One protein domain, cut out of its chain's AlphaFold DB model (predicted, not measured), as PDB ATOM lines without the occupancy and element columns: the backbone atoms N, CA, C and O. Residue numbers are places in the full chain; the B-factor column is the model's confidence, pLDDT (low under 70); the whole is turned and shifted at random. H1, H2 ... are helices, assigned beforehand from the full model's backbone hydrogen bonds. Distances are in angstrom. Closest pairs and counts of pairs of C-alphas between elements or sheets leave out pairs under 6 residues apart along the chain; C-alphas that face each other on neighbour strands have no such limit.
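Overview. This is residues 4 to 58 of the 59 residues of the protein "DUF5053 domain-containing protein" of Prevotella sp. P5-92 (UniProt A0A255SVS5). A long helix, H3, has a short helix, H1, packed on its residues 37 to 44, and a second short helix, H2, packs on H1 but not on H3. Residues 49 to 58 stick out as an arm. The 55 printed residues hold three named helices, H1, H2 and H3 in chain order, and no named strand: all helix, loose, with a radius of gyration of the C-alphas of 13.1 A, spanning 45 by 20 by 17 A.

Along the chain. H1, residues 4 to 11, begins at C-alpha 4 (-13.080, -12.306, 4.065) and is 10.3 A long. H2, residues 15 to 23, is 12.5 A long. H3, residues 35 to 56, is 32.0 A long and ends at C-alpha 56 (-31.470, -0.061, 3.853).

Arrangement. H1 and H2 touch, about perpendicular at 82 degrees; their closest C-alphas, of Ala 4 and Arg 15, are 4.6 A apart. H1 touches H3 at a steep tilt of 54 degrees, opposite ways; the closest C-alphas, of Tyr 10 and Ala 44, are 6.5 A apart. H2 and H3 are apart. In H1, H2 and H3 every O i to N i+4 pair is within hydrogen-bond range.

Size, cuts and confidence. The farthest C-alphas, of Gly 28 and Arg 58, are 45.4 A apart. The printed part has no cut. H2 to H3 is a long link; residues 25 to 26 pair antiparallel with 29 to 30. No printed residue is under 70 in pLDDT.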
ATOM      1  N   ALA A   4     -13.620 -11.531   5.182       93.31
ATOM      2  CA  ALA A   4     -13.080 -12.306   4.065       93.31
ATOM      3  C   ALA A   4     -13.393 -11.646   2.715       93.31
ATOM      4  O   ALA A   4     -12.541 -11.624   1.829       93.31
ATOM      5  N   TYR A   5     -14.592 -11.071   2.578       94.69
ATOM      6  CA  TYR A   5     -14.968 -10.298   1.400       94.69
ATOM      7  C   TYR A   5     -14.059  -9.077   1.230       94.69
ATOM      8  O   TYR A   5     -13.552  -8.855   0.135       94.69
ATOM      9  N   LEU A   6     -13.815  -8.317   2.302       94.62
ATOM     10  CA  LEU A   6     -12.965  -7.125   2.247       94.62
ATOM     11  C   LEU A   6     -11.536  -7.489   1.815       94.62
ATOM     12  O   LEU A   6     -11.023  -6.924   0.853       94.62
ATOM     13  N   ALA A   7     -10.933  -8.497   2.455       96.31
ATOM     14  CA  ALA A   7      -9.588  -8.961   2.114       96.31
ATOM     15  C   ALA A   7      -9.470  -9.406   0.646       96.31
ATOM     16  O   ALA A   7      -8.514  -9.041  -0.040       96.31
ATOM     17  N   LYS A   8     -10.457 -10.159   0.144       97.06
ATOM     18  CA  LYS A   8     -10.437 -10.681  -1.226       97.06
ATOM     19  C   LYS A   8     -10.666  -9.588  -2.269       97.06
ATOM     20  O   LYS A   8      -9.903  -9.515  -3.224       97.06
ATOM     21  N   ASN A   9     -11.708  -8.775  -2.111       96.00
ATOM     22  CA  ASN A   9     -12.172  -7.886  -3.181       96.00
ATOM     23  C   ASN A   9     -11.444  -6.542  -3.217       96.00
ATOM     24  O   ASN A   9     -11.309  -5.977  -4.294       96.00
ATOM     25  N   TYR A  10     -10.949  -6.053  -2.076       96.19
ATOM     26  CA  TYR A  10     -10.208  -4.792  -2.035       96.19
ATOM     27  C   TYR A  10      -8.698  -5.003  -2.064       96.19
ATOM     28  O   TYR A  10      -7.999  -4.229  -2.700       96.19
ATOM     29  N   PHE A  11      -8.184  -6.063  -1.432       95.81
ATOM     30  CA  PHE A  11      -6.736  -6.270  -1.305       95.81
ATOM     31  C   PHE A  11      -6.195  -7.429  -2.151       95.81
ATOM     32  O   PHE A  11      -4.982  -7.560  -2.309       95.81
ATOM     33  N   GLY A  12      -7.059  -8.307  -2.677       96.94
ATOM     34  CA  GLY A  12      -6.618  -9.538  -3.341       96.94
ATOM     35  C   GLY A  12      -5.869 -10.487  -2.398       96.94
ATOM     36  O   GLY A  12      -4.993 -11.234  -2.834       96.94
ATOM     37  N   LYS A  13      -6.160 -10.432  -1.091       96.88
ATOM     38  CA  LYS A  13      -5.470 -11.196  -0.040       96.88
ATOM     39  C   LYS A  13      -6.414 -12.144   0.695       96.88
ATOM     40  O   LYS A  13      -7.636 -12.090   0.570       96.88
ATOM     41  N   SER A  14      -5.825 -13.036   1.486       96.06
ATOM     42  CA  SER A  14      -6.570 -13.954   2.346       96.06
ATOM     43  C   SER A  14      -7.174 -13.232   3.554       96.06
ATOM     44  O   SER A  14      -6.696 -12.186   3.996       96.06
ATOM     45  N   ARG A  15      -8.201 -13.833   4.162       95.50
ATOM     46  CA  ARG A  15      -8.768 -13.345   5.429       95.50
ATOM     47  C   ARG A  15      -7.710 -13.261   6.538       95.50
ATOM     48  O   ARG A  15      -7.727 -12.312   7.315       95.50
ATOM     49  N   SER A  16      -6.803 -14.237   6.609       94.19
ATOM     50  CA  SER A  16      -5.741 -14.280   7.621       94.19
ATOM     51  C   SER A  16      -4.753 -13.124   7.466       94.19
ATOM     52  O   SER A  16      -4.335 -12.557   8.465       94.19
ATOM     53  N   TRP A  17      -4.441 -12.716   6.228       94.88
ATOM     54  CA  TRP A  17      -3.634 -11.517   5.979       94.88
ATOM     55  C   TRP A  17      -4.262 -10.283   6.632       94.88
ATOM     56  O   TRP A  17      -3.597  -9.568   7.373       94.88
ATOM     57  N   LEU A  18      -5.567 -10.081   6.431       95.06
ATOM     58  CA  LEU A  18      -6.270  -8.939   7.010       95.06
ATOM     59  C   LEU A  18      -6.312  -9.011   8.543       95.06
ATOM     60  O   LEU A  18      -6.173  -7.992   9.214       95.06
ATOM     61  N   TYR A  19      -6.472 -10.215   9.098       93.62
ATOM     62  CA  TYR A  19      -6.410 -10.433  10.542       93.62
ATOM     63  C   TYR A  19      -5.063  -9.993  11.126       93.62
ATOM     64  O   TYR A  19      -5.054  -9.223  12.083       93.62
ATOM     65  N   HIS A  20      -3.948 -10.406  10.515       94.50
ATOM     66  CA  HIS A  20      -2.606 -10.021  10.961       94.50
ATOM     67  C   HIS A  20      -2.377  -8.510  10.928       94.50
ATOM     68  O   HIS A  20      -1.815  -7.958  11.875       94.50
ATOM     69  N   LYS A  21      -2.884  -7.835   9.889       94.88
ATOM     70  CA  LYS A  21      -2.830  -6.372   9.789       94.88
ATOM     71  C   LYS A  21      -3.551  -5.680  10.942       94.88
ATOM     72  O   LYS A  21      -3.012  -4.758  11.547       94.88
ATOM     73  N   PHE A  22      -4.748  -6.146  11.296       92.88
ATOM     74  CA  PHE A  22      -5.491  -5.586  12.429       92.88
ATOM     75  C   PHE A  22      -4.873  -5.931  13.783       92.88
ATOM     76  O   PHE A  22      -4.859  -5.078  14.669       92.88
ATOM     77  N   SER A  23      -4.330  -7.140  13.950       93.75
ATOM     78  CA  SER A  23      -3.606  -7.515  15.170       93.75
ATOM     79  C   SER A  23      -2.219  -6.870  15.264       93.75
ATOM     80  O   SER A  23      -1.568  -6.994  16.299       93.75
ATOM     81  N   ARG A  24      -1.760  -6.198  14.196       91.19
ATOM     82  CA  ARG A  24      -0.420  -5.608  14.036       91.19
ATOM     83  C   ARG A  24       0.717  -6.609  14.251       91.19
ATOM     84  O   ARG A  24       1.846  -6.225  14.555       91.19
ATOM     85  N   GLN A  25       0.419  -7.898  14.122       91.56
ATOM     86  CA  GLN A  25       1.332  -8.985  14.446       91.56
ATOM     87  C   GLN A  25       1.148 -10.165  13.501       91.56
ATOM     88  O   GLN A  25       0.038 -10.670  13.309       91.56
ATOM     89  N   ASN A  26       2.273 -10.665  13.006       89.38
ATOM     90  CA  ASN A  26       2.361 -11.859  12.185       89.38
ATOM     91  C   ASN A  26       3.589 -12.664  12.605       89.38
ATOM     92  O   ASN A  26       4.722 -12.209  12.444       89.38
ATOM     93  N   ASN A  27       3.367 -13.836  13.206       88.94
ATOM     94  CA  ASN A  27       4.431 -14.709  13.718       88.94
ATOM     95  C   ASN A  27       5.470 -13.961  14.583       88.94
ATOM     96  O   ASN A  27       6.677 -14.121  14.410       88.94
ATOM     97  N   GLY A  28       4.994 -13.093  15.485       86.88
ATOM     98  CA  GLY A  28       5.834 -12.311  16.401       86.88
ATOM     99  C   GLY A  28       6.529 -11.092  15.781       86.88
ATOM    100  O   GLY A  28       7.231 -10.376  16.489       86.88
ATOM    101  N   LYS A  29       6.329 -10.821  14.486       90.06
ATOM    102  CA  LYS A  29       6.833  -9.619  13.808       90.06
ATOM    103  C   LYS A  29       5.728  -8.579  13.665       90.06
ATOM    104  O   LYS A  29       4.562  -8.939  13.507       90.06
ATOM    105  N   SER A  30       6.108  -7.301  13.699       91.25
ATOM    106  CA  SER A  30       5.196  -6.194  13.390       91.25
ATOM    107  C   SER A  30       4.666  -6.350  11.968       91.25
ATOM    108  O   SER A  30       5.447  -6.529  11.031       91.25
ATOM    109  N   ASP A  31       3.347  -6.308  11.818       91.56
ATOM    110  CA  ASP A  31       2.673  -6.430  10.526       91.56
ATOM    111  C   ASP A  31       1.501  -5.451  10.475       91.56
ATOM    112  O   ASP A  31       0.354  -5.820  10.693       91.56
ATOM    113  N   ASP A  32       1.805  -4.174  10.254       94.62
ATOM    114  CA  ASP A  32       0.807  -3.111  10.127       94.62
ATOM    115  C   ASP A  32       0.563  -2.766   8.647       94.62
ATOM    116  O   ASP A  32       1.308  -3.172   7.745       94.62
ATOM    117  N   PHE A  33      -0.513  -2.039   8.370       94.81
ATOM    118  CA  PHE A  33      -0.794  -1.511   7.041       94.81
ATOM    119  C   PHE A  33       0.277  -0.486   6.637       94.81
ATOM    120  O   PHE A  33       0.647   0.385   7.432       94.81
ATOM    121  N   ASN A  34       0.740  -0.568   5.387       94.94
ATOM    122  CA  ASN A  34       1.490   0.529   4.772       94.94
ATOM    123  C   ASN A  34       0.525   1.665   4.373       94.94
ATOM    124  O   ASN A  34      -0.693   1.485   4.402       94.94
ATOM    125  N   ASP A  35       1.052   2.823   3.983       96.50
ATOM    126  CA  ASP A  35       0.222   4.000   3.688       96.50
ATOM    127  C   ASP A  35      -0.757   3.784   2.525       96.50
ATOM    128  O   ASP A  35      -1.907   4.219   2.600       96.50
ATOM    129  N   MET A  36      -0.349   3.042   1.492       95.88
ATOM    130  CA  MET A  36      -1.231   2.691   0.374       95.88
ATOM    131  C   MET A  36      -2.369   1.775   0.835       95.88
ATOM    132  O   MET A  36      -3.532   2.024   0.523       95.88
ATOM    133  N   ASP A  37      -2.056   0.751   1.632       95.44
ATOM    134  CA  ASP A  37      -3.049  -0.176   2.169       95.44
ATOM    135  C   ASP A  37      -4.018   0.535   3.130       95.44
ATOM    136  O   ASP A  37      -5.195   0.180   3.188       95.44
ATOM    137  N   ARG A  38      -3.556   1.550   3.878       96.31
ATOM    138  CA  ARG A  38      -4.415   2.370   4.753       96.31
ATOM    139  C   ARG A  38      -5.425   3.174   3.954       96.31
ATOM    140  O   ARG A  38      -6.593   3.231   4.342       96.31
ATOM    141  N   GLU A  39      -4.993   3.790   2.861       97.75
ATOM    142  CA  GLU A  39      -5.898   4.557   2.012       97.75
ATOM    143  C   GLU A  39      -6.887   3.638   1.289       97.75
ATOM    144  O   GLU A  39      -8.086   3.917   1.238       97.75
ATOM    145  N   LEU A  40      -6.427   2.472   0.838       97.12
ATOM    146  CA  LEU A  40      -7.304   1.457   0.268       97.12
ATOM    147  C   LEU A  40      -8.327   0.944   1.292       97.12
ATOM    148  O   LEU A  40      -9.505   0.809   0.966       97.12
ATOM    149  N   LEU A  41      -7.914   0.731   2.547       96.44
ATOM    150  CA  LEU A  41      -8.817   0.350   3.635       96.44
ATOM    151  C   LEU A  41      -9.860   1.438   3.900       96.44
ATOM    152  O   LEU A  41     -11.040   1.127   4.056       96.44
ATOM    153  N   ARG A  42      -9.446   2.710   3.932       97.38
ATOM    154  CA  ARG A  42     -10.356   3.848   4.107       97.38
ATOM    155  C   ARG A  42     -11.440   3.854   3.031       97.38
ATOM    156  O   ARG A  42     -12.616   3.994   3.365       97.38
ATOM    157  N   ASN A  43     -11.056   3.693   1.768       97.50
ATOM    158  CA  ASN A  43     -11.998   3.700   0.650       97.50
ATOM    159  C   ASN A  43     -12.908   2.465   0.672       97.50
ATOM    160  O   ASN A  43     -14.122   2.612   0.571       97.50
ATOM    161  N   ALA A  44     -12.366   1.282   0.977       96.62
ATOM    162  CA  ALA A  44     -13.159   0.065   1.150       96.62
ATOM    163  C   ALA A  44     -14.250   0.207   2.225       96.62
ATOM    164  O   ALA A  44     -15.385  -0.226   2.037       96.62
ATOM    165  N   LEU A  45     -13.926   0.829   3.362       96.25
ATOM    166  CA  LEU A  45     -14.895   1.055   4.438       96.25
ATOM    167  C   LEU A  45     -15.991   2.053   4.035       96.25
ATOM    168  O   LEU A  45     -17.150   1.856   4.400       96.25
ATOM    169  N   ARG A  46     -15.643   3.096   3.273       97.75
ATOM    170  CA  ARG A  46     -16.612   4.070   2.740       97.75
ATOM    171  C   ARG A  46     -17.577   3.426   1.749       97.75
ATOM    172  O   ARG A  46     -18.782   3.638   1.866       97.75
ATOM    173  N   ASP A  47     -17.070   2.599   0.841       96.81
ATOM    174  CA  ASP A  47     -17.893   1.856  -0.114       96.81
ATOM    175  C   ASP A  47     -18.875   0.929   0.603       96.81
ATOM    176  O   ASP A  47     -20.068   0.925   0.305       96.81
ATOM    177  N   ILE A  48     -18.394   0.176   1.601       94.88
ATOM    178  CA  ILE A  48     -19.245  -0.711   2.401       94.88
ATOM    179  C   ILE A  48     -20.360   0.085   3.089       94.88
ATOM    180  O   ILE A  48     -21.508  -0.355   3.073       94.88
ATOM    181  N   ALA A  49     -20.050   1.249   3.668       96.56
ATOM    182  CA  ALA A  49     -21.058   2.103   4.291       96.56
ATOM    183  C   ALA A  49     -22.119   2.569   3.277       96.56
ATOM    184  O   ALA A  49     -23.313   2.466   3.550       96.56
ATOM    185  N   ALA A  50     -21.699   3.001   2.084       97.06
ATOM    186  CA  ALA A  50     -22.618   3.381   1.013       97.06
ATOM    187  C   ALA A  50     -23.509   2.207   0.572       97.06
ATOM    188  O   ALA A  50     -24.716   2.375   0.413       97.06
ATOM    189  N   MET A  51     -22.944   1.003   0.433       95.06
ATOM    190  CA  MET A  51     -23.699  -0.205   0.087       95.06
ATOM    191  C   MET A  51     -24.743  -0.566   1.146       95.06
ATOM    192  O   MET A  51     -25.846  -0.982   0.795       95.06
ATOM    193  N   VAL A  52     -24.402  -0.427   2.430       95.50
ATOM    194  CA  VAL A  52     -25.335  -0.680   3.537       95.50
ATOM    195  C   VAL A  52     -26.485   0.324   3.512       95.50
ATOM    196  O   VAL A  52     -27.633  -0.100   3.610       95.50
ATOM    197  N   ASN A  53     -26.201   1.613   3.308       97.62
ATOM    198  CA  ASN A  53     -27.239   2.642   3.208       97.62
ATOM    199  C   ASN A  53     -28.180   2.374   2.025       97.62
ATOM    200  O   ASN A  53     -29.388   2.300   2.208       97.62
ATOM    201  N   LEU A  54     -27.629   2.096   0.838       97.50
ATOM    202  CA  LEU A  54     -28.430   1.758  -0.344       97.50
ATOM    203  C   LEU A  54     -29.284   0.501  -0.153       97.50
ATOM    204  O   LEU A  54     -30.355   0.394  -0.745       97.50
ATOM    205  N   ALA A  55     -28.799  -0.484   0.606       96.69
ATOM    206  CA  ALA A  55     -29.576  -1.677   0.921       96.69
ATOM    207  C   ALA A  55     -30.712  -1.364   1.904       96.69
ATOM    208  O   ALA A  55     -31.803  -1.896   1.732       96.69
ATOM    209  N   ALA A  56     -30.465  -0.501   2.892       97.88
ATOM    210  CA  ALA A  56     -31.470  -0.061   3.853       97.88
ATOM    211  C   ALA A  56     -32.589   0.756   3.188       97.88
ATOM    212  O   ALA A  56     -33.753   0.506   3.469       97.88
ATOM    213  N   ASP A  57     -32.248   1.646   2.251       98.12
ATOM    214  CA  ASP A  57     -33.214   2.466   1.501       98.12
ATOM    215  C   ASP A  57     -34.148   1.643   0.586       98.12
ATOM    216  O   ASP A  57     -35.116   2.170   0.042       98.12
ATOM    217  N   ARG A  58     -33.834   0.360   0.358       96.50
ATOM    218  CA  ARG A  58     -34.592  -0.561  -0.507       96.50
ATOM    219  C   ARG A  58     -35.481  -1.542   0.261       96.50
ATOM    220  O   ARG A  58     -36.099  -2.391  -0.383       96.50
TER     221      ARG A  58